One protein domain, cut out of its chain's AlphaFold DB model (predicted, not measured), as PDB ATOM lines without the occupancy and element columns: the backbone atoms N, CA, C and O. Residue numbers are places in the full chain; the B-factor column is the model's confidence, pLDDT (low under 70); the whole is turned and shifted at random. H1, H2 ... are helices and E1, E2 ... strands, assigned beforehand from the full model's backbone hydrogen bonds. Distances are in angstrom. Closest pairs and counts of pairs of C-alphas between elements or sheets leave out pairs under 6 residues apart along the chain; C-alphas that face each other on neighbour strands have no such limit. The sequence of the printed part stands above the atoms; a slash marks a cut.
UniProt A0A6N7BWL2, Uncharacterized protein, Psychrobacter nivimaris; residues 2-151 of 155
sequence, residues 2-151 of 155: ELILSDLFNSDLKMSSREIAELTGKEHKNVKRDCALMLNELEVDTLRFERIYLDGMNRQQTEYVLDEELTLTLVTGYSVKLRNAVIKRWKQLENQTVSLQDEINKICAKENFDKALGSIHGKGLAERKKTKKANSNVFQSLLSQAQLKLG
ATOM      1  N   GLU A   2      34.717 -10.356   6.767       51.09
ATOM      2  CA  GLU A   2      34.497  -9.918   8.163       51.09
ATOM      3  C   GLU A   2      33.051 -10.111   8.657       51.09
ATOM      4  O   GLU A   2      32.871 -10.663   9.729       51.09
ATOM      5  N   LEU A   3      32.029  -9.781   7.851       50.22
ATOM      6  CA  LEU A   3      30.614  -9.979   8.232       50.22
ATOM      7  C   LEU A   3      30.208 -11.458   8.408       50.22
ATOM      8  O   LEU A   3      29.459 -11.805   9.305       50.22
ATOM      9  N   ILE A   4      30.741 -12.358   7.577       57.28
ATOM     10  CA  ILE A   4      30.446 -13.802   7.674       57.28
ATOM     11  C   ILE A   4      31.136 -14.407   8.906       57.28
ATOM     12  O   ILE A   4      30.638 -15.354   9.503       57.28
ATOM     13  N   LEU A   5      32.289 -13.851   9.286       56.66
ATOM     14  CA  LEU A   5      33.017 -14.238  10.489       56.66
ATOM     15  C   LEU A   5      32.331 -13.757  11.752       56.66
ATOM     16  O   LEU A   5      32.182 -14.544  12.675       56.66
ATOM     17  N   SER A   6      31.889 -12.498  11.784       56.25
ATOM     18  CA  SER A   6      31.129 -12.003  12.926       56.25
ATOM     19  C   SER A   6      29.878 -12.841  13.148       56.25
ATOM     20  O   SER A   6      29.618 -13.201  14.282       56.25
ATOM     21  N   ASP A   7      29.165 -13.236  12.091       56.59
ATOM     22  CA  ASP A   7      27.938 -14.033  12.217       56.59
ATOM     23  C   ASP A   7      28.202 -15.491  12.632       56.59
ATOM     24  O   ASP A   7      27.401 -16.080  13.353       56.59
ATOM     25  N   LEU A   8      29.337 -16.077  12.229       58.53
ATOM     26  CA  LEU A   8      29.731 -17.433  12.635       58.53
ATOM     27  C   LEU A   8      30.146 -17.507  14.113       58.53
ATOM     28  O   LEU A   8      29.937 -18.530  14.752       58.53
ATOM     29  N   PHE A   9      30.747 -16.442  14.648       57.44
ATOM     30  CA  PHE A   9      31.170 -16.368  16.052       57.44
ATOM     31  C   PHE A   9      30.134 -15.700  16.965       57.44
ATOM     32  O   PHE A   9      30.180 -15.910  18.172       57.44
ATOM     33  N   ASN A  10      29.175 -14.963  16.394       54.91
ATOM     34  CA  ASN A  10      27.945 -14.522  17.059       54.91
ATOM     35  C   ASN A  10      26.844 -15.586  17.020       54.91
ATOM     36  O   ASN A  10      25.731 -15.311  17.468       54.91
ATOM     37  N   SER A  11      27.087 -16.785  16.474       60.56
ATOM     38  CA  SER A  11      26.143 -17.872  16.704       60.56
ATOM     39  C   SER A  11      26.195 -18.189  18.193       60.56
ATOM     40  O   SER A  11      27.183 -18.759  18.664       60.56
ATOM     41  N   ASP A  12      25.159 -17.777  18.921       72.06
ATOM     42  CA  ASP A  12      25.041 -18.060  20.344       72.06
ATOM     43  C   ASP A  12      25.316 -19.547  20.555       72.06
ATOM     44  O   ASP A  12      24.656 -20.401  19.946       72.06
ATOM     45  N   LEU A  13      26.336 -19.850  21.359       83.31
ATOM     46  CA  LEU A  13      26.607 -21.211  21.790       83.31
ATOM     47  C   LEU A  13      25.312 -21.767  22.381       83.31
ATOM     48  O   LEU A  13      24.640 -21.106  23.173       83.31
ATOM     49  N   LYS A  14      24.945 -22.973  21.958       89.50
ATOM     50  CA  LYS A  14      23.735 -23.650  22.415       89.50
ATOM     51  C   LYS A  14      24.048 -25.083  22.776       89.50
ATOM     52  O   LYS A  14      24.968 -25.686  22.228       89.50
ATOM     53  N   MET A  15      23.238 -25.626  23.669       91.81
ATOM     54  CA  MET A  15      23.322 -27.011  24.101       91.81
ATOM     55  C   MET A  15      21.965 -27.680  23.924       91.81
ATOM     56  O   MET A  15      20.930 -27.136  24.320       91.81
ATOM     57  N   SER A  16      21.952 -28.866  23.315       95.62
ATOM     58  CA  SER A  16      20.709 -29.615  23.144       95.62
ATOM     59  C   SER A  16      20.364 -30.428  24.391       95.62
ATOM     60  O   SER A  16      21.230 -30.860  25.153       95.62
ATOM     61  N   SER A  17      19.080 -30.720  24.583       97.38
ATOM     62  CA  SER A  17      18.617 -31.575  25.677       97.38
ATOM     63  C   SER A  17      19.169 -33.000  25.582       97.38
ATOM     64  O   SER A  17      19.271 -33.682  26.603       97.38
ATOM     65  N   ARG A  18      19.573 -33.451  24.384       96.19
ATOM     66  CA  ARG A  18      20.320 -34.701  24.208       96.19
ATOM     67  C   ARG A  18      21.730 -34.611  24.770       96.19
ATOM     68  O   ARG A  18      22.128 -35.491  25.523       96.19
ATOM     69  N   GLU A  19      22.460 -33.551  24.441       95.50
ATOM     70  CA  GLU A  19      23.804 -33.335  24.979       95.50
ATOM     71  C   GLU A  19      23.760 -33.220  26.510       95.50
ATOM     72  O   GLU A  19      24.545 -33.860  27.207       95.50
ATOM     73  N   ILE A  20      22.767 -32.513  27.064       97.19
ATOM     74  CA  ILE A  20      22.542 -32.449  28.518       97.19
ATOM     75  C   ILE A  20      22.268 -33.848  29.093       97.19
ATOM     76  O   ILE A  20      22.799 -34.195  30.150       97.19
ATOM     77  N   ALA A  21      21.466 -34.675  28.420       97.69
ATOM     78  CA  ALA A  21      21.203 -36.052  28.839       97.69
ATOM     79  C   ALA A  21      22.483 -36.906  28.855       97.69
ATOM     80  O   ALA A  21      22.739 -37.600  29.837       97.69
ATOM     81  N   GLU A  22      23.322 -36.795  27.825       96.81
ATOM     82  CA  GLU A  22      24.611 -37.491  27.734       96.81
ATOM     83  C   GLU A  22      25.576 -37.057  28.849       96.81
ATOM     84  O   GLU A  22      26.153 -37.903  29.533       96.81
ATOM     85  N   LEU A  23      25.698 -35.749  29.103       96.88
ATOM     86  CA  LEU A  23      26.571 -35.200  30.150       96.88
ATOM     87  C   LEU A  23      26.119 -35.576  31.563       96.88
ATOM     88  O   LEU A  23      26.941 -35.720  32.469       96.88
ATOM     89  N   THR A  24      24.806 -35.681  31.768       97.31
ATOM     90  CA  THR A  24      24.224 -35.914  33.094       97.31
ATOM     91  C   THR A  24      23.883 -37.379  33.366       97.31
ATOM     92  O   THR A  24      23.597 -37.739  34.508       97.31
ATOM     93  N   GLY A  25      23.877 -38.235  32.346       97.44
ATOM     94  CA  GLY A  25      23.398 -39.613  32.449       97.44
ATOM     95  C   GLY A  25      21.892 -39.734  32.724       97.44
ATOM     96  O   GLY A  25      21.419 -40.825  33.042       97.44
ATOM     97  N   LYS A  26      21.122 -38.640  32.635       97.75
ATOM     98  CA  LYS A  26      19.655 -38.681  32.734       97.75
ATOM     99  C   LYS A  26      19.074 -39.207  31.424       97.75
ATOM    100  O   LYS A  26      19.578 -38.910  30.348       97.75
ATOM    101  N   GLU A  27      17.957 -39.929  31.490       98.00
ATOM    102  CA  GLU A  27      17.227 -40.287  30.269       98.00
ATOM    103  C   GLU A  27      16.751 -39.017  29.539       98.00
ATOM    104  O   GLU A  27      16.169 -38.124  30.163       98.00
ATOM    105  N   HIS A  28      16.913 -38.964  28.211       97.38
ATOM    106  CA  HIS A  28      16.555 -37.792  27.396       97.38
ATOM    107  C   HIS A  28      15.104 -37.336  27.596       97.38
ATOM    108  O   HIS A  28      14.850 -36.145  27.749       97.38
ATOM    109  N   LYS A  29      14.150 -38.270  27.712       97.81
ATOM    110  CA  LYS A  29      12.738 -37.950  28.007       97.81
ATOM    111  C   LYS A  29      12.551 -37.166  29.316       97.81
ATOM    112  O   LYS A  29      11.641 -36.349  29.400       97.81
ATOM    113  N   ASN A  30      13.394 -37.403  30.327       98.25
ATOM    114  CA  ASN A  30      13.320 -36.699  31.606       98.25
ATOM    115  C   ASN A  30      13.913 -35.298  31.475       98.25
ATOM    116  O   ASN A  30      13.296 -34.351  31.936       98.25
ATOM    117  N   VAL A  31      15.036 -35.152  30.765       98.25
ATOM    118  CA  VAL A  31      15.601 -33.827  30.467       98.25
ATOM    119  C   VAL A  31      14.612 -32.981  29.664       98.25
ATOM    120  O   VAL A  31      14.393 -31.828  30.006       98.25
ATOM    121  N   LYS A  32      13.931 -33.553  28.660       98.06
ATOM    122  CA  LYS A  32      12.885 -32.835  27.908       98.06
ATOM    123  C   LYS A  32      11.734 -32.363  28.786       98.06
ATOM    124  O   LYS A  32      11.270 -31.241  28.614       98.06
ATOM    125  N   ARG A  33      11.281 -33.208  29.717       98.19
ATOM    126  CA  ARG A  33      10.261 -32.819  30.696       98.19
ATOM    127  C   ARG A  33      10.745 -31.639  31.534       98.19
ATOM    128  O   ARG A  33      10.004 -30.677  31.675       98.19
ATOM    129  N   ASP A  34      11.971 -31.707  32.043       98.25
ATOM    130  CA  ASP A  34      12.548 -30.643  32.867       98.25
ATOM    131  C   ASP A  34      12.685 -29.330  32.073       98.25
ATOM    132  O   ASP A  34      12.339 -28.276  32.592       98.25
ATOM    133  N   CYS A  35      13.110 -29.390  30.803       98.06
ATOM    134  CA  CYS A  35      13.146 -28.232  29.903       98.06
ATOM    135  C   CYS A  35      11.763 -27.589  29.752       98.06
ATOM    136  O   CYS A  35      11.634 -26.381  29.918       98.06
ATOM    137  N   ALA A  36      10.733 -28.386  29.450       97.94
ATOM    138  CA  ALA A  36       9.378 -27.879  29.264       97.94
ATOM    139  C   ALA A  36       8.812 -27.265  30.554       97.94
ATOM    140  O   ALA A  36       8.205 -26.200  30.504       97.94
ATOM    141  N   LEU A  37       9.037 -27.907  31.707       98.12
ATOM    142  CA  LEU A  37       8.632 -27.374  33.011       98.12
ATOM    143  C   LEU A  37       9.324 -26.041  33.310       98.12
ATOM    144  O   LEU A  37       8.638 -25.063  33.576       98.12
ATOM    145  N   MET A  38      10.652 -25.985  33.183       98.06
ATOM    146  CA  MET A  38      11.428 -24.762  33.401       98.06
ATOM    147  C   MET A  38      10.967 -23.621  32.484       98.06
ATOM    148  O   MET A  38      10.758 -22.510  32.949       98.06
ATOM    149  N   LEU A  39      10.789 -23.879  31.185       98.00
ATOM    150  CA  LEU A  39      10.352 -22.855  30.227       98.00
ATOM    151  C   LEU A  39       8.939 -22.341  30.536       98.00
ATOM    152  O   LEU A  39       8.700 -21.139  30.450       98.00
ATOM    153  N   ASN A  40       8.031 -23.231  30.948       97.50
ATOM    154  CA  ASN A  40       6.691 -22.846  31.386       97.50
ATOM    155  C   ASN A  40       6.724 -22.008  32.674       97.50
ATOM    156  O   ASN A  40       5.990 -21.032  32.771       97.50
ATOM    157  N   GLU A  41       7.571 -22.363  33.646       97.62
ATOM    158  CA  GLU A  41       7.750 -21.594  34.891       97.62
ATOM    159  C   GLU A  41       8.346 -20.203  34.644       97.62
ATOM    160  O   GLU A  41       8.035 -19.263  35.371       97.62
ATOM    161  N   LEU A  42       9.171 -20.060  33.605       97.69
ATOM    162  CA  LEU A  42       9.715 -18.777  33.156       97.69
ATOM    163  C   LEU A  42       8.752 -17.991  32.248       97.69
ATOM    164  O   LEU A  42       9.113 -16.914  31.781       97.69
ATOM    165  N   GLU A  43       7.557 -18.524  31.973       97.50
ATOM    166  CA  GLU A  43       6.559 -17.929  31.072       97.50
ATOM    167  C   GLU A  43       7.094 -17.672  29.646       97.50
ATOM    168  O   GLU A  43       6.679 -16.739  28.954       97.50
ATOM    169  N   VAL A  44       8.017 -18.520  29.173       96.12
ATOM    170  CA  VAL A  44       8.597 -18.429  27.826       96.12
ATOM    171  C   VAL A  44       8.011 -19.508  26.918       96.12
ATOM    172  O   VAL A  44       7.870 -20.667  27.301       96.12
ATOM    173  N   ASP A  45       7.709 -19.141  25.670       95.75
ATOM    174  CA  ASP A  45       7.197 -20.083  24.673       95.75
ATOM    175  C   ASP A  45       8.183 -21.234  24.400       95.75
ATOM    176  O   ASP A  45       9.257 -21.051  23.815       95.75
ATOM    177  N   THR A  46       7.774 -22.438  24.804       94.56
ATOM    178  CA  THR A  46       8.528 -23.688  24.638       94.56
ATOM    179  C   THR A  46       8.862 -24.003  23.182       94.56
ATOM    180  O   THR A  46       9.954 -24.507  22.905       94.56
ATOM    181  N   LEU A  47       7.978 -23.657  22.240       94.50
ATOM    182  CA  LEU A  47       8.145 -23.976  20.820       94.50
ATOM    183  C   LEU A  47       9.337 -23.246  20.195       94.50
ATOM    184  O   LEU A  47       9.941 -23.742  19.243       94.50
ATOM    185  N   ARG A  48       9.743 -22.098  20.757       94.12
ATOM    186  CA  ARG A  48      10.919 -21.347  20.286       94.12
ATOM    187  C   ARG A  48      12.198 -22.181  20.356       94.12
ATOM    188  O   ARG A  48      13.061 -22.063  19.477       94.12
ATOM    189  N   PHE A  49      12.292 -23.034  21.372       95.00
ATOM    190  CA  PHE A  49      13.470 -23.843  21.674       95.00
ATOM    191  C   PHE A  49      13.355 -25.280  21.159       95.00
ATOM    192  O   PHE A  49      14.348 -26.005  21.174       95.00
ATOM    193  N   GLU A  50      12.181 -25.705  20.694       95.38
ATOM    194  CA  GLU A  50      11.962 -27.062  20.196       95.38
ATOM    195  C   GLU A  50      12.562 -27.259  18.796       95.38
ATOM    196  O   GLU A  50      12.445 -26.407  17.909       95.38
ATOM    197  N   ARG A  51      13.226 -28.395  18.585       94.94
ATOM    198  CA  ARG A  51      13.801 -28.817  17.303       94.94
ATOM    199  C   ARG A  51      13.502 -30.288  17.045       94.94
ATOM    200  O   ARG A  51      13.295 -31.068  17.975       94.94
ATOM    201  N   ILE A  52      13.490 -30.659  15.769       94.50
ATOM    202  CA  ILE A  52      13.331 -32.044  15.326       94.50
ATOM    203  C   ILE A  52      14.703 -32.580  14.929       94.50
ATOM    204  O   ILE A  52      15.426 -31.930  14.179       94.50
ATOM    205  N   TYR A  53      15.031 -33.783  15.391       90.69
ATOM    206  CA  TYR A  53      16.209 -34.530  14.967       90.69
ATOM    207  C   TYR A  53      15.817 -35.945  14.527       90.69
ATOM    208  O   TYR A  53      14.757 -36.459  14.890       90.69
ATOM    209  N   LEU A  54      16.689 -36.584  13.749       92.50
ATOM    210  CA  LEU A  54      16.552 -37.988  13.370       92.50
ATOM    211  C   LEU A  54      17.366 -38.857  14.326       92.50
ATOM    212  O   LEU A  54      18.558 -38.621  14.541       92.50
ATOM    213  N   ASP A  55      16.722 -39.850  14.930       89.69
ATOM    214  CA  ASP A  55      17.420 -40.818  15.771       89.69
ATOM    215  C   ASP A  55      18.218 -41.842  14.940       89.69
ATOM    216  O   ASP A  55      18.185 -41.848  13.709       89.69
ATOM    217  N   GLY A  56      18.930 -42.751  15.613       89.25
ATOM    218  CA  GLY A  56      19.704 -43.806  14.941       89.25
ATOM    219  C   GLY A  56      18.866 -44.795  14.115       89.25
ATOM    220  O   GLY A  56      19.433 -45.619  13.406       89.25
ATOM    221  N   MET A  57      17.534 -44.726  14.198       94.56
ATOM    222  CA  MET A  57      16.584 -45.513  13.406       94.56
ATOM    223  C   MET A  57      15.863 -44.657  12.353       94.56
ATOM    224  O   MET A  57      14.862 -45.094  11.789       94.56
ATOM    225  N   ASN A  58      16.362 -43.447  12.085       93.00
ATOM    226  CA  ASN A  58      15.802 -42.496  11.128       93.00
ATOM    227  C   ASN A  58      14.368 -42.037  11.462       93.00
ATOM    228  O   ASN A  58      13.590 -41.688  10.572       93.00
ATOM    229  N   ARG A  59      13.991 -42.045  12.746       94.50
ATOM    230  CA  ARG A  59      12.692 -41.554  13.223       94.50
ATOM    231  C   ARG A  59      12.822 -40.107  13.669       94.50
ATOM    232  O   ARG A  59      13.782 -39.758  14.351       94.50
ATOM    233  N   GLN A  60      11.818 -39.294  13.352       96.25
ATOM    234  CA  GLN A  60      11.731 -37.931  13.867       96.25
ATOM    235  C   GLN A  60      11.489 -37.953  15.377       96.25
ATOM    236  O   GLN A  60      10.598 -38.645  15.872       96.25
ATOM    237  N   GLN A  61      12.305 -37.201  16.101       95.75
ATOM    238  CA  GLN A  61      12.241 -37.026  17.543       95.75
ATOM    239  C   GLN A  61      12.391 -35.546  17.879       95.75
ATOM    240  O   GLN A  61      13.069 -34.808  17.172       95.75
ATOM    241  N   THR A  62      11.771 -35.118  18.976       96.31
ATOM    242  CA  THR A  62      11.882 -33.738  19.459       96.31
ATOM    243  C   THR A  62      13.023 -33.603  20.455       96.31
ATOM    244  O   THR A  62      13.263 -34.512  21.262       96.31
ATOM    245  N   GLU A  63      13.701 -32.463  20.434       96.44
ATOM    246  CA  GLU A  63      14.663 -32.013  21.438       96.44
ATOM    247  C   GLU A  63      14.500 -30.513  21.710       96.44
ATOM    248  O   GLU A  63      13.827 -29.813  20.959       96.44
ATOM    249  N   TYR A  64      15.114 -30.026  22.789       97.12
ATOM    250  CA  TYR A  64      15.168 -28.598  23.099       97.12
ATOM    251  C   TYR A  64      16.600 -28.118  22.934       97.12
ATOM    252  O   TYR A  64      17.516 -28.801  23.384       97.12
ATOM    253  N   VAL A  65      16.788 -26.965  22.306       95.69
ATOM    254  CA  VAL A  65      18.093 -26.329  22.120       95.69
ATOM    255  C   VAL A  65      18.099 -25.043  22.934       95.69
ATOM    256  O   VAL A  65      17.358 -24.113  22.619       95.69
ATOM    257  N   LEU A  66      18.906 -25.017  23.990       94.50
ATOM    258  CA  LEU A  66      18.950 -23.944  24.981       94.50
ATOM    259  C   LEU A  66      20.229 -23.117  24.828       94.50
ATOM    260  O   LEU A  66      21.272 -23.654  24.448       94.50
ATOM    261  N   ASP A  67      20.144 -21.826  25.132       93.19
ATOM    262  CA  ASP A  67      21.309 -20.956  25.306       93.19
ATOM    263  C   ASP A  67      21.987 -21.204  26.666       93.19
ATOM    264  O   ASP A  67      21.593 -22.094  27.433       93.19
ATOM    265  N   GLU A  68      23.049 -20.449  26.949       92.44
ATOM    266  CA  GLU A  68      23.798 -20.571  28.199       92.44
ATOM    267  C   GLU A  68      22.893 -20.336  29.414       92.44
ATOM    268  O   GLU A  68      22.835 -21.181  30.309       92.44
ATOM    269  N   GLU A  69      22.145 -19.231  29.426       95.06
ATOM    270  CA  GLU A  69      21.310 -18.824  30.558       95.06
ATOM    271  C   GLU A  69      20.270 -19.895  30.905       95.06
ATOM    272  O   GLU A  69      20.183 -20.333  32.059       95.06
ATOM    273  N   LEU A  70      19.522 -20.383  29.914       96.75
ATOM    274  CA  LEU A  70      18.501 -21.405  30.127       96.75
ATOM    275  C   LEU A  70      19.116 -22.756  30.487       96.75
ATOM    276  O   LEU A  70      18.563 -23.490  31.310       96.75
ATOM    277  N   THR A  71      20.279 -23.094  29.926       96.81
ATOM    278  CA  THR A  71      20.965 -24.338  30.292       96.81
ATOM    279  C   THR A  71      21.453 -24.295  31.735       96.81
ATOM    280  O   THR A  71      21.267 -25.266  32.474       96.81
ATOM    281  N   LEU A  72      22.054 -23.181  32.160       96.75
ATOM    282  CA  LEU A  72      22.508 -22.982  33.534       96.75
ATOM    283  C   LEU A  72      21.329 -22.981  34.506       96.75
ATOM    284  O   LEU A  72      21.396 -23.670  35.529       96.75
ATOM    285  N   THR A  73      20.238 -22.302  34.151       97.81
ATOM    286  CA  THR A  73      18.985 -22.291  34.915       97.81
ATOM    287  C   THR A  73      18.460 -23.709  35.128       97.81
ATOM    288  O   THR A  73      18.262 -24.111  36.276       97.81
ATOM    289  N   LEU A  74      18.364 -24.522  34.071       97.81
ATOM    290  CA  LEU A  74      17.920 -25.917  34.157       97.81
ATOM    291  C   LEU A  74      18.751 -26.726  35.163       97.81
ATOM    292  O   LEU A  74      18.218 -27.438  36.018       97.81
ATOM    293  N   VAL A  75      20.081 -26.619  35.082       97.25
ATOM    294  CA  VAL A  75      20.979 -27.433  35.915       97.25
ATOM    295  C   VAL A  75      21.118 -26.922  37.347       97.25
ATOM    296  O   VAL A  75      21.636 -27.653  38.203       97.25
ATOM    297  N   THR A  76      20.636 -25.715  37.664       96.06
ATOM    298  CA  THR A  76      20.528 -25.273  39.063       96.06
ATOM    299  C   THR A  76      19.632 -26.203  39.886       96.06
ATOM    300  O   THR A  76      19.965 -26.489  41.034       96.06
ATOM    301  N   GLY A  77      18.588 -26.788  39.284       92.88
ATOM    302  CA  GLY A  77      17.725 -27.788  39.925       92.88
ATOM    303  C   GLY A  77      18.327 -29.197  39.998       92.88
ATOM    304  O   GLY A  77      17.765 -30.086  40.635       92.88
ATOM    305  N   TYR A  78      19.472 -29.442  39.351       96.94
ATOM    306  CA  TYR A  78      20.123 -30.754  39.336       96.94
ATOM    307  C   TYR A  78      21.129 -30.911  40.483       96.94
ATOM    308  O   TYR A  78      21.559 -29.940  41.115       96.94
ATOM    309  N   SER A  79      21.547 -32.156  40.742       97.38
ATOM    310  CA  SER A  79      22.576 -32.442  41.746       97.38
ATOM    311  C   SER A  79      23.915 -31.792  41.381       97.38
ATOM    312  O   SER A  79      24.239 -31.607  40.206       97.38
ATOM    313  N   VAL A  80      24.733 -31.495  42.395       97.44
ATOM    314  CA  VAL A  80      26.025 -30.799  42.235       97.44
ATOM    315  C   VAL A  80      26.935 -31.484  41.208       97.44
ATOM    316  O   VAL A  80      27.599 -30.809  40.423       97.44
ATOM    317  N   LYS A  81      26.942 -32.825  41.171       97.62
ATOM    318  CA  LYS A  81      27.743 -33.596  40.208       97.62
ATOM    319  C   LYS A  81      27.298 -33.340  38.766       97.62
ATOM    320  O   LYS A  81      28.140 -33.063  37.918       97.62
ATOM    321  N   LEU A  82      25.989 -33.395  38.516       97.19
ATOM    322  CA  LEU A  82      25.406 -33.204  37.185       97.19
ATOM    323  C   LEU A  82      25.576 -31.762  36.707       97.19
ATOM    324  O   LEU A  82      26.017 -31.523  35.586       97.19
ATOM    325  N   ARG A  83      25.312 -30.801  37.596       97.50
ATOM    326  CA  ARG A  83      25.499 -29.375  37.327       97.50
ATOM    327  C   ARG A  83      26.936 -29.056  36.921       97.50
ATOM    328  O   ARG A  83      27.160 -28.392  35.916       97.50
ATOM    329  N   ASN A  84      27.916 -29.570  37.665       97.44
ATOM    330  CA  ASN A  84      29.329 -29.343  37.364       97.44
ATOM    331  C   ASN A  84      29.755 -29.962  36.020       97.44
ATOM    332  O   ASN A  84      30.596 -29.389  35.333       97.44
ATOM    333  N   ALA A  85      29.188 -31.111  35.630       96.62
ATOM    334  CA  ALA A  85      29.472 -31.726  34.331       96.62
ATOM    335  C   ALA A  85      29.042 -30.812  33.171       96.62
ATOM    336  O   ALA A  85      29.833 -30.554  32.265       96.62
ATOM    337  N   VAL A  86      27.835 -30.248  33.256       96.31
ATOM    338  CA  VAL A  86      27.302 -29.325  32.243       96.31
ATOM    339  C   VAL A  86      28.073 -28.001  32.224       96.31
ATOM    340  O   VAL A  86      28.489 -27.559  31.157       96.31
ATOM    341  N   ILE A  87      28.379 -27.412  33.386       95.31
ATOM    342  CA  ILE A  87      29.176 -26.170  33.469       95.31
ATOM    343  C   ILE A  87      30.567 -26.349  32.845       95.31
ATOM    344  O   ILE A  87      31.050 -25.474  32.129       95.31
ATOM    345  N   LYS A  88      31.238 -27.481  33.096       95.38
ATOM    346  CA  LYS A  88      32.550 -27.759  32.492       95.38
ATOM    347  C   LYS A  88      32.477 -27.823  30.972       95.38
ATOM    348  O   LYS A  88      33.390 -27.336  30.309       95.38
ATOM    349  N   ARG A  89      31.406 -28.409  30.433       93.75
ATOM    350  CA  ARG A  89      31.182 -28.472  28.990       93.75
ATOM    351  C   ARG A  89      30.989 -27.080  28.390       93.75
ATOM    352  O   ARG A  89      31.651 -26.782  27.403       93.75
ATOM    353  N   TRP A  90      30.180 -26.221  29.008       91.50
ATOM    354  CA  TRP A  90      30.022 -24.825  28.577       91.50
ATOM    355  C   TRP A  90      31.350 -24.079  28.530       91.50
ATOM    356  O   TRP A  90      31.746 -23.601  27.472       91.50
ATOM    357  N   LYS A  91      32.122 -24.124  29.621       90.56
ATOM    358  CA  LYS A  91      33.456 -23.508  29.661       90.56
ATOM    359  C   LYS A  91      34.396 -24.051  28.589       90.56
ATOM    360  O   LYS A  91      35.260 -23.335  28.090       90.56
ATOM    361  N   GLN A  92      34.285 -25.333  28.246       88.31
ATOM    362  CA  GLN A  92      35.070 -25.908  27.157       88.31
ATOM    363  C   GLN A  92      34.671 -25.305  25.803       88.31
ATOM    364  O   GLN A  92      35.561 -24.959  25.027       88.31
ATOM    365  N   LEU A  93      33.370 -25.171  25.530       83.62
ATOM    366  CA  LEU A  93      32.849 -24.584  24.292       83.62
ATOM    367  C   LEU A  93      33.236 -23.104  24.156       83.62
ATOM    368  O   LEU A  93      33.711 -22.690  23.098       83.62
ATOM    369  N   GLU A  94      33.140 -22.328  25.237       84.50
ATOM    370  CA  GLU A  94      33.578 -20.926  25.273       84.50
ATOM    371  C   GLU A  94      35.071 -20.796  24.952       84.50
ATOM    372  O   GLU A  94      35.460 -20.063  24.045       84.50
ATOM    373  N   ASN A  95      35.920 -21.573  25.634       85.06
ATOM    374  CA  ASN A  95      37.366 -21.544  25.407       85.06
ATOM    375  C   ASN A  95      37.741 -21.953  23.974       85.06
ATOM    376  O   ASN A  95      38.666 -21.391  23.385       85.06
ATOM    377  N   GLN A  96      37.032 -22.928  23.398       79.38
ATOM    378  CA  GLN A  96      37.231 -23.329  22.004       79.38
ATOM    379  C   GLN A  96      36.845 -22.210  21.035       79.38
ATOM    380  O   GLN A  96      37.577 -21.965  20.077       79.38
ATOM    381  N   THR A  97      35.743 -21.513  21.308       76.44
ATOM    382  CA  THR A  97      35.272 -20.377  20.504       76.44
ATOM    383  C   THR A  97      36.282 -19.230  20.536       76.44
ATOM    384  O   THR A  97      36.688 -18.743  19.482       76.44
ATOM    385  N   VAL A  98      36.786 -18.872  21.723       79.25
ATOM    386  CA  VAL A  98      37.823 -17.838  21.891       79.25
ATOM    387  C   VAL A  98      39.110 -18.209  21.149       79.25
ATOM    388  O   VAL A  98      39.640 -17.402  20.390       79.25
ATOM    389  N   SER A  99      39.588 -19.451  21.288       80.06
ATOM    390  CA  SER A  99      40.803 -19.909  20.598       80.06
ATOM    391  C   SER A  99      40.675 -19.841  19.071       80.06
ATOM    392  O   SER A  99      41.631 -19.473  18.388       80.06
ATOM    393  N   LEU A 100      39.510 -20.199  18.524       74.94
ATOM    394  CA  LEU A 100      39.247 -20.124  17.085       74.94
ATOM    395  C   LEU A 100      39.168 -18.668  16.601       74.94
ATOM    396  O   LEU A 100      39.707 -18.347  15.540       74.94
ATOM    397  N   GLN A 101      38.561 -17.782  17.393       74.81
ATOM    398  CA  GLN A 101      38.518 -16.351  17.098       74.81
ATOM    399  C   GLN A 101      39.933 -15.753  17.033       74.81
ATOM    400  O   GLN A 101      40.250 -15.004  16.106       74.81
ATOM    401  N   ASP A 102      40.815 -16.130  17.961       81.06
ATOM    402  CA  ASP A 102      42.213 -15.688  17.972       81.06
ATOM    403  C   ASP A 102      42.994 -16.163  16.739       81.06
ATOM    404  O   ASP A 102      43.791 -15.410  16.167       81.06
ATOM    405  N   GLU A 103      42.786 -17.409  16.306       79.69
ATOM    406  CA  GLU A 103      43.403 -17.948  15.089       79.69
ATOM    407  C   GLU A 103      42.961 -17.182  13.837       79.69
ATOM    408  O   GLU A 103      43.787 -16.838  12.986       79.69
ATOM    409  N   ILE A 104      41.678 -16.843  13.750       73.62
ATOM    410  CA  ILE A 104      41.127 -16.078  12.631       73.62
ATOM    411  C   ILE A 104      41.648 -14.645  12.632       73.62
ATOM    412  O   ILE A 104      42.094 -14.167  11.588       73.62
ATOM    413  N   ASN A 105      41.690 -13.986  13.792       80.19
ATOM    414  CA  ASN A 105      42.247 -12.639  13.926       80.19
ATOM    415  C   ASN A 105      43.699 -12.581  13.418       80.19
ATOM    416  O   ASN A 105      44.069 -11.663  12.679       80.19
ATOM    417  N   LYS A 106      44.514 -13.600  13.730       83.31
ATOM    418  CA  LYS A 106      45.892 -13.724  13.216       83.31
ATOM    419  C   LYS A 106      45.933 -13.853  11.691       83.31
ATOM    420  O   LYS A 106      46.785 -13.239  11.047       83.31
ATOM    421  N   ILE A 107      45.022 -14.626  11.101       77.31
ATOM    422  CA  ILE A 107      44.950 -14.806   9.643       77.31
ATOM    423  C   ILE A 107      44.508 -13.520   8.952       77.31
ATOM    424  O   ILE A 107      45.142 -13.114   7.981       77.31
ATOM    425  N   CYS A 108      43.486 -12.838   9.470       73.19
ATOM    426  CA  CYS A 108      43.031 -11.555   8.938       73.19
ATOM    427  C   CYS A 108      44.145 -10.497   8.987       73.19
ATOM    428  O   CYS A 108      44.362  -9.781   8.005       73.19
ATOM    429  N   ALA A 109      44.913 -10.446  10.081       79.62
ATOM    430  CA  ALA A 109      46.075  -9.565  10.191       79.62
ATOM    431  C   ALA A 109      47.141  -9.884   9.128       79.62
ATOM    432  O   ALA A 109      47.629  -8.978   8.445       79.62
ATOM    433  N   LYS A 110      47.451 -11.172   8.922       77.44
ATOM    434  CA  LYS A 110      48.381 -11.622   7.875       77.44
ATOM    435  C   LYS A 110      47.885 -11.264   6.471       77.44
ATOM    436  O   LYS A 110      48.661 -10.767   5.661       77.44
ATOM    437  N   GLU A 111      46.598 -11.453   6.177       72.94
ATOM    438  CA  GLU A 111      46.027 -11.078   4.879       72.94
ATOM    439  C   GLU A 111      46.145  -9.580   4.595       72.94
ATOM    440  O   GLU A 111      46.411  -9.182   3.458       72.94
ATOM    441  N   ASN A 112      45.922  -8.738   5.603       73.88
ATOM    442  CA  ASN A 112      46.036  -7.292   5.452       73.88
ATOM    443  C   ASN A 112      47.487  -6.871   5.186       73.88
ATOM    444  O   ASN A 112      47.727  -6.031   4.317       73.88
ATOM    445  N   PHE A 113      48.448  -7.526   5.839       75.50
ATOM    446  CA  PHE A 113      49.871  -7.354   5.550       75.50
ATOM    447  C   PHE A 113      50.234  -7.791   4.116       75.50
ATOM    448  O   PHE A 113      50.836  -7.021   3.365       75.50
ATOM    449  N   ASP A 114      49.782  -8.972   3.680       72.31
ATOM    450  CA  ASP A 114      50.011  -9.487   2.320       72.31
ATOM    451  C   ASP A 114      49.404  -8.563   1.239       72.31
ATOM    452  O   ASP A 114      49.988  -8.353   0.168       72.31
ATOM    453  N   LYS A 115      48.225  -7.975   1.501       71.00
ATOM    454  CA  LYS A 115      47.590  -6.983   0.611       71.00
ATOM    455  C   LYS A 115      48.430  -5.711   0.491       71.00
ATOM    456  O   LYS A 115      48.535  -5.193  -0.621       71.00
ATOM    457  N   ALA A 116      49.004  -5.231   1.597       73.00
ATOM    458  CA  ALA A 116      49.858  -4.046   1.614       73.00
ATOM    459  C   ALA A 116      51.140  -4.267   0.791       73.00
ATOM    460  O   ALA A 116      51.465  -3.443  -0.064       73.00
ATOM    461  N   LEU A 117      51.800  -5.421   0.956       67.56
ATOM    462  CA  LEU A 117      52.994  -5.794   0.184       67.56
ATOM    463  C   LEU A 117      52.721  -5.894  -1.323       67.56
ATOM    464  O   LEU A 117      53.491  -5.394  -2.144       67.56
ATOM    465  N   GLY A 118      51.595  -6.495  -1.713       62.47
ATOM    466  CA  GLY A 118      51.228  -6.649  -3.122       62.47
ATOM    467  C   GLY A 118      50.838  -5.350  -3.843       62.47
ATOM    468  O   GLY A 118      50.573  -5.401  -5.044       62.47
ATOM    469  N   SER A 119      50.776  -4.213  -3.141       63.38
ATOM    470  CA  SER A 119      50.559  -2.882  -3.731       63.38
ATOM    471  C   SER A 119      51.855  -2.258  -4.289       63.38
ATOM    472  O   SER A 119      51.803  -1.277  -5.027       63.38
ATOM    473  N   ILE A 120      53.025  -2.840  -3.989       58.81
ATOM    474  CA  ILE A 120      54.355  -2.256  -4.248       58.81
ATOM    475  C   ILE A 120      54.978  -2.789  -5.567       58.81
ATOM    476  O   ILE A 120      56.112  -3.247  -5.606       58.81
ATOM    477  N   HIS A 121      54.263  -2.694  -6.697       55.41
ATOM    478  CA  HIS A 121      54.736  -3.054  -8.059       55.41
ATOM    479  C   HIS A 121      54.859  -4.573  -8.395       55.41
ATOM    480  O   HIS A 121      54.813  -5.455  -7.540       55.41
ATOM    481  N   GLY A 122      54.956  -4.890  -9.699       58.03
ATOM    482  CA  GLY A 122      54.534  -6.145 -10.360       58.03
ATOM    483  C   GLY A 122      55.059  -7.502  -9.855       58.03
ATOM    484  O   GLY A 122      54.428  -8.517 -10.145       58.03
ATOM    485  N   LYS A 123      56.136  -7.559  -9.058       59.78
ATOM    486  CA  LYS A 123      56.586  -8.805  -8.398       59.78
ATOM    487  C   LYS A 123      55.686  -9.188  -7.214       59.78
ATOM    488  O   LYS A 123      55.346 -10.360  -7.063       59.78
ATOM    489  N   GLY A 124      55.196  -8.199  -6.461       66.81
ATOM    490  CA  GLY A 124      54.294  -8.421  -5.325       66.81
ATOM    491  C   GLY A 124      52.911  -8.939  -5.734       66.81
ATOM    492  O   GLY A 124      52.237  -9.610  -4.956       66.81
ATOM    493  N   LEU A 125      52.481  -8.702  -6.980       65.19
ATOM    494  CA  LEU A 125      51.154  -9.109  -7.457       65.19
ATOM    495  C   LEU A 125      51.044 -10.626  -7.702       65.19
ATOM    496  O   LEU A 125      49.995 -11.225  -7.449       65.19
ATOM    497  N   ALA A 126      52.119 -11.259  -8.189       71.75
ATOM    498  CA  ALA A 126      52.167 -12.702  -8.427       71.75
ATOM    499  C   ALA A 126      52.225 -13.493  -7.111       71.75
ATOM    500  O   ALA A 126      51.503 -14.481  -6.953       71.75
ATOM    501  N   GLU A 127      53.024 -13.026  -6.148       68.81
ATOM    502  CA  GLU A 127      53.050 -13.573  -4.787       68.81
ATOM    503  C   GLU A 127      51.699 -13.388  -4.093       68.81
ATOM    504  O   GLU A 127      51.154 -14.359  -3.574       68.81
ATOM    505  N   ARG A 128      51.073 -12.210  -4.229       72.12
ATOM    506  CA  ARG A 128      49.724 -11.942  -3.710       72.12
ATOM    507  C   ARG A 128      48.663 -12.893  -4.260       72.12
ATOM    508  O   ARG A 128      47.768 -13.299  -3.526       72.12
ATOM    509  N   LYS A 129      48.711 -13.265  -5.546       73.69
ATOM    510  CA  LYS A 129      47.760 -14.246  -6.110       73.69
ATOM    511  C   LYS A 129      47.916 -15.624  -5.457       73.69
ATOM    512  O   LYS A 129      46.907 -16.276  -5.187       73.69
ATOM    513  N   LYS A 130      49.154 -16.053  -5.185       74.88
ATOM    514  CA  LYS A 130      49.444 -17.323  -4.502       74.88
ATOM    515  C   LYS A 130      49.024 -17.279  -3.029       74.88
ATOM    516  O   LYS A 130      48.298 -18.173  -2.598       74.88
ATOM    517  N   THR A 131      49.399 -16.232  -2.290       70.75
ATOM    518  CA  THR A 131      49.031 -16.074  -0.871       70.75
ATOM    519  C   THR A 131      47.526 -15.913  -0.689       70.75
ATOM    520  O   THR A 131      46.958 -16.576   0.166       70.75
ATOM    521  N   LYS A 132      46.834 -15.169  -1.564       72.19
ATOM    522  CA  LYS A 132      45.364 -15.046  -1.535       72.19
ATOM    523  C   LYS A 132      44.658 -16.397  -1.680       72.19
ATOM    524  O   LYS A 132      43.705 -16.668  -0.956       72.19
ATOM    525  N   LYS A 133      45.112 -17.251  -2.605       74.06
ATOM    526  CA  LYS A 133      44.533 -18.593  -2.786       74.06
ATOM    527  C   LYS A 133      44.821 -19.493  -1.580       74.06
ATOM    528  O   LYS A 133      43.924 -20.197  -1.128       74.06
ATOM    529  N   ALA A 134      46.039 -19.445  -1.039       70.75
ATOM    530  CA  ALA A 134      46.415 -20.209   0.149       70.75
ATOM    531  C   ALA A 134      45.623 -19.776   1.395       70.75
ATOM    532  O   ALA A 134      45.040 -20.624   2.065       70.75
ATOM    533  N   ASN A 135      45.528 -18.471   1.655       70.94
ATOM    534  CA  ASN A 135      44.794 -17.916   2.791       70.94
ATOM    535  C   ASN A 135      43.295 -18.240   2.686       70.94
ATOM    536  O   ASN A 135      42.708 -18.692   3.663       70.94
ATOM    537  N   SER A 136      42.704 -18.163   1.484       72.94
ATOM    538  CA  SER A 136      41.314 -18.585   1.251       72.94
ATOM    539  C   SER A 136      41.078 -20.066   1.567       72.94
ATOM    540  O   SER A 136      40.042 -20.404   2.131       72.94
ATOM    541  N   ASN A 137      42.007 -20.959   1.216       75.94
ATOM    542  CA  ASN A 137      41.866 -22.391   1.500       75.94
ATOM    543  C   ASN A 137      42.009 -22.695   2.999       75.94
ATOM    544  O   ASN A 137      41.228 -23.470   3.547       75.94
ATOM    545  N   VAL A 138      42.988 -22.072   3.664       75.75
ATOM    546  CA  VAL A 138      43.196 -22.194   5.119       75.75
ATOM    547  C   VAL A 138      41.970 -21.690   5.874       75.75
ATOM    548  O   VAL A 138      41.495 -22.341   6.799       75.75
ATOM    549  N   PHE A 139      41.416 -20.566   5.432       71.69
ATOM    550  CA  PHE A 139      40.214 -19.982   6.000       71.69
ATOM    551  C   PHE A 139      38.996 -20.908   5.883       71.69
ATOM    552  O   PHE A 139      38.325 -21.159   6.877       71.69
ATOM    553  N   GLN A 140      38.753 -21.482   4.699       72.19
ATOM    554  CA  GLN A 140      37.668 -22.452   4.489       72.19
ATOM    555  C   GLN A 140      37.844 -23.720   5.341       72.19
ATOM    556  O   GLN A 140      36.878 -24.232   5.902       72.19
ATOM    557  N   SER A 141      39.083 -24.193   5.506       73.00
ATOM    558  CA  SER A 141      39.412 -25.295   6.419       73.00
ATOM    559  C   SER A 141      39.074 -24.956   7.874       73.00
ATOM    560  O   SER A 141      38.481 -25.776   8.570       73.00
ATOM    561  N   LEU A 142      39.442 -23.764   8.347       71.44
ATOM    562  CA  LEU A 142      39.167 -23.328   9.719       71.44
ATOM    563  C   LEU A 142      37.676 -23.129   9.977       71.44
ATOM    564  O   LEU A 142      37.192 -23.552  11.018       71.44
ATOM    565  N   LEU A 143      36.946 -22.567   9.013       68.94
ATOM    566  CA  LEU A 143      35.486 -22.461   9.052       68.94
ATOM    567  C   LEU A 143      34.831 -23.834   9.195       68.94
ATOM    568  O   LEU A 143      34.033 -24.037  10.103       68.94
ATOM    569  N   SER A 144      35.228 -24.793   8.357       68.81
ATOM    570  CA  SER A 144      34.717 -26.163   8.427       68.81
ATOM    571  C   SER A 144      35.052 -26.838   9.766       68.81
ATOM    572  O   SER A 144      34.204 -27.503  10.362       68.81
ATOM    573  N   GLN A 145      36.262 -26.630  10.295       66.94
ATOM    574  CA  GLN A 145      36.657 -27.146  11.610       66.94
ATOM    575  C   GLN A 145      35.896 -26.484  12.766       66.94
ATOM    576  O   GLN A 145      35.531 -27.177  13.715       66.94
ATOM    577  N   ALA A 146      35.659 -25.174  12.700       65.75
ATOM    578  CA  ALA A 146      34.876 -24.434  13.684       65.75
ATOM    579  C   ALA A 146      33.423 -24.920  13.692       65.75
ATOM    580  O   ALA A 146      32.910 -25.281  14.745       65.75
ATOM    581  N   GLN A 147      32.806 -25.054  12.515       64.44
ATOM    582  CA  GLN A 147      31.451 -25.591  12.348       64.44
ATOM    583  C   GLN A 147      31.313 -27.005  12.934       64.44
ATOM    584  O   GLN A 147      30.373 -27.280  13.677       64.44
ATOM    585  N   LEU A 148      32.283 -27.890  12.669       64.06
ATOM    586  CA  LEU A 148      32.305 -29.242  13.240       64.06
ATOM    587  C   LEU A 148      32.470 -29.246  14.767       64.06
ATOM    588  O   LEU A 148      31.820 -30.039  15.445       64.06
ATOM    589  N   LYS A 149      33.346 -28.393  15.314       61.03
ATOM    590  CA  LYS A 149      33.640 -28.337  16.758       61.03
ATOM    591  C   LYS A 149      32.515 -27.700  17.571       61.03
ATOM    592  O   LYS A 149      32.261 -28.149  18.684       61.03
ATOM    593  N   LEU A 150      31.853 -26.690  17.014       61.28
ATOM    594  CA  LEU A 150      30.756 -25.960  17.653       61.28
ATOM    595  C   LEU A 150      29.408 -26.684  17.525       61.28
ATOM    596  O   LEU A 150      28.400 -26.184  18.007       61.28
ATOM    597  N   GLY A 151      29.362 -27.847  16.862       56.31
ATOM    598  CA  GLY A 151      28.115 -28.586  16.644       56.31
ATOM    599  C   GLY A 151      27.128 -27.874  15.712       56.31
ATOM    600  O   GLY A 151      26.003 -28.339  15.546       56.31
TER     601      GLY A 151
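What this domain is: This is residues 2 to 151 of the 155 residues of an uncharacterized protein of Psychrobacter nivimaris (UniProt A0A6N7BWL2). A two-stranded hairpin, E1 and E2, and the short helices H2, H3 and H4 form a small head at one end of a long helical hairpin, H5 and H6, which makes most of the length. H1 lies alongside this hairpin, joined to the head by residues 10 to 16. The printed part has 150 residues with six named helices and two named strands, in the order H1 H2 H3 E1 E2 H4 H5 H6; the sheet is antiparallel, and the class is mostly helix. The whole is loose, with a radius of gyration of the C-alphas of 21.2 A, and elongated, spanning 66 by 34 by 27 A.

Where its parts are: E1 is residues 50 to 54, 13.7 A long, and E2 is residues 60 to 66, 19.3 A, beginning at C-alpha 60 (11.731, -37.931, 13.867). H2 is residues 17 to 24, 10.3 A; H3 is residues 28 to 41, 19.9 A; H4 is residues 68 to 76, 12.3 A. H5, residues 80 to 117, measures 55.9 A, from C-alpha 80 (26.025, -30.799, 42.235) to C-alpha 117 (52.994, -5.794, 0.184). H6 is residues 122 to 149, 40.8 A, and H1 is residues 2 to 9, 10.7 A.

How they stand to each other: E1 and E2 form a hairpin, with N 51 and O 63 at 2.8 A and N 63 and O 51 at 2.9 A, within hydrogen-bond range. Residues 15 to 16 also pair antiparallel with residues 65 to 66 of E2. The closest C-alphas of H2 and E2 are those of Ser 17 and Tyr 64, 5.2 A apart; those of H3 and E2 are Lys 32 and Glu 63, 6.8 A. H2 and H3 touch, closest at C-alphas 21 and 28, 5.2 A, at a steep tilt of 68 degrees, only just short of about perpendicular. H3, with residues 34 to 38 alone, only just touches H4, with 3 pairs of C-alphas within 8 A, the closest Met 38 and Leu 74 at 6.6 A. H5 is the hub, touching H2, H4 and H6. Its residues 82 to 86 alone touch H2, closest at C-alphas 24 and 82, 5.0 A. H4 and H5 form a helical hairpin, closest at C-alphas 75 and 83, 5.1 A. H5 and H6 form another, at a shallow tilt of 9 degrees, opposite ways, closest at C-alphas 117 and 124, 6.2 A. H1 is close to H5 but not clearly touching, with C-alphas 9 and 97 at 7.3 A. Every O i to N i+4 pair is within hydrogen-bond range in H1 to H5, and 22 of 24 in H6.

The domain as a whole: The two C-alphas farthest apart, those of Glu 41 and Gly 122, are 66.9 A apart. The printed part has no cut, and no link is long. The mean pLDDT of the printed part is 83.4; residues 2 to 11, 117 to 125, 127 and 143 to 151 are under 70.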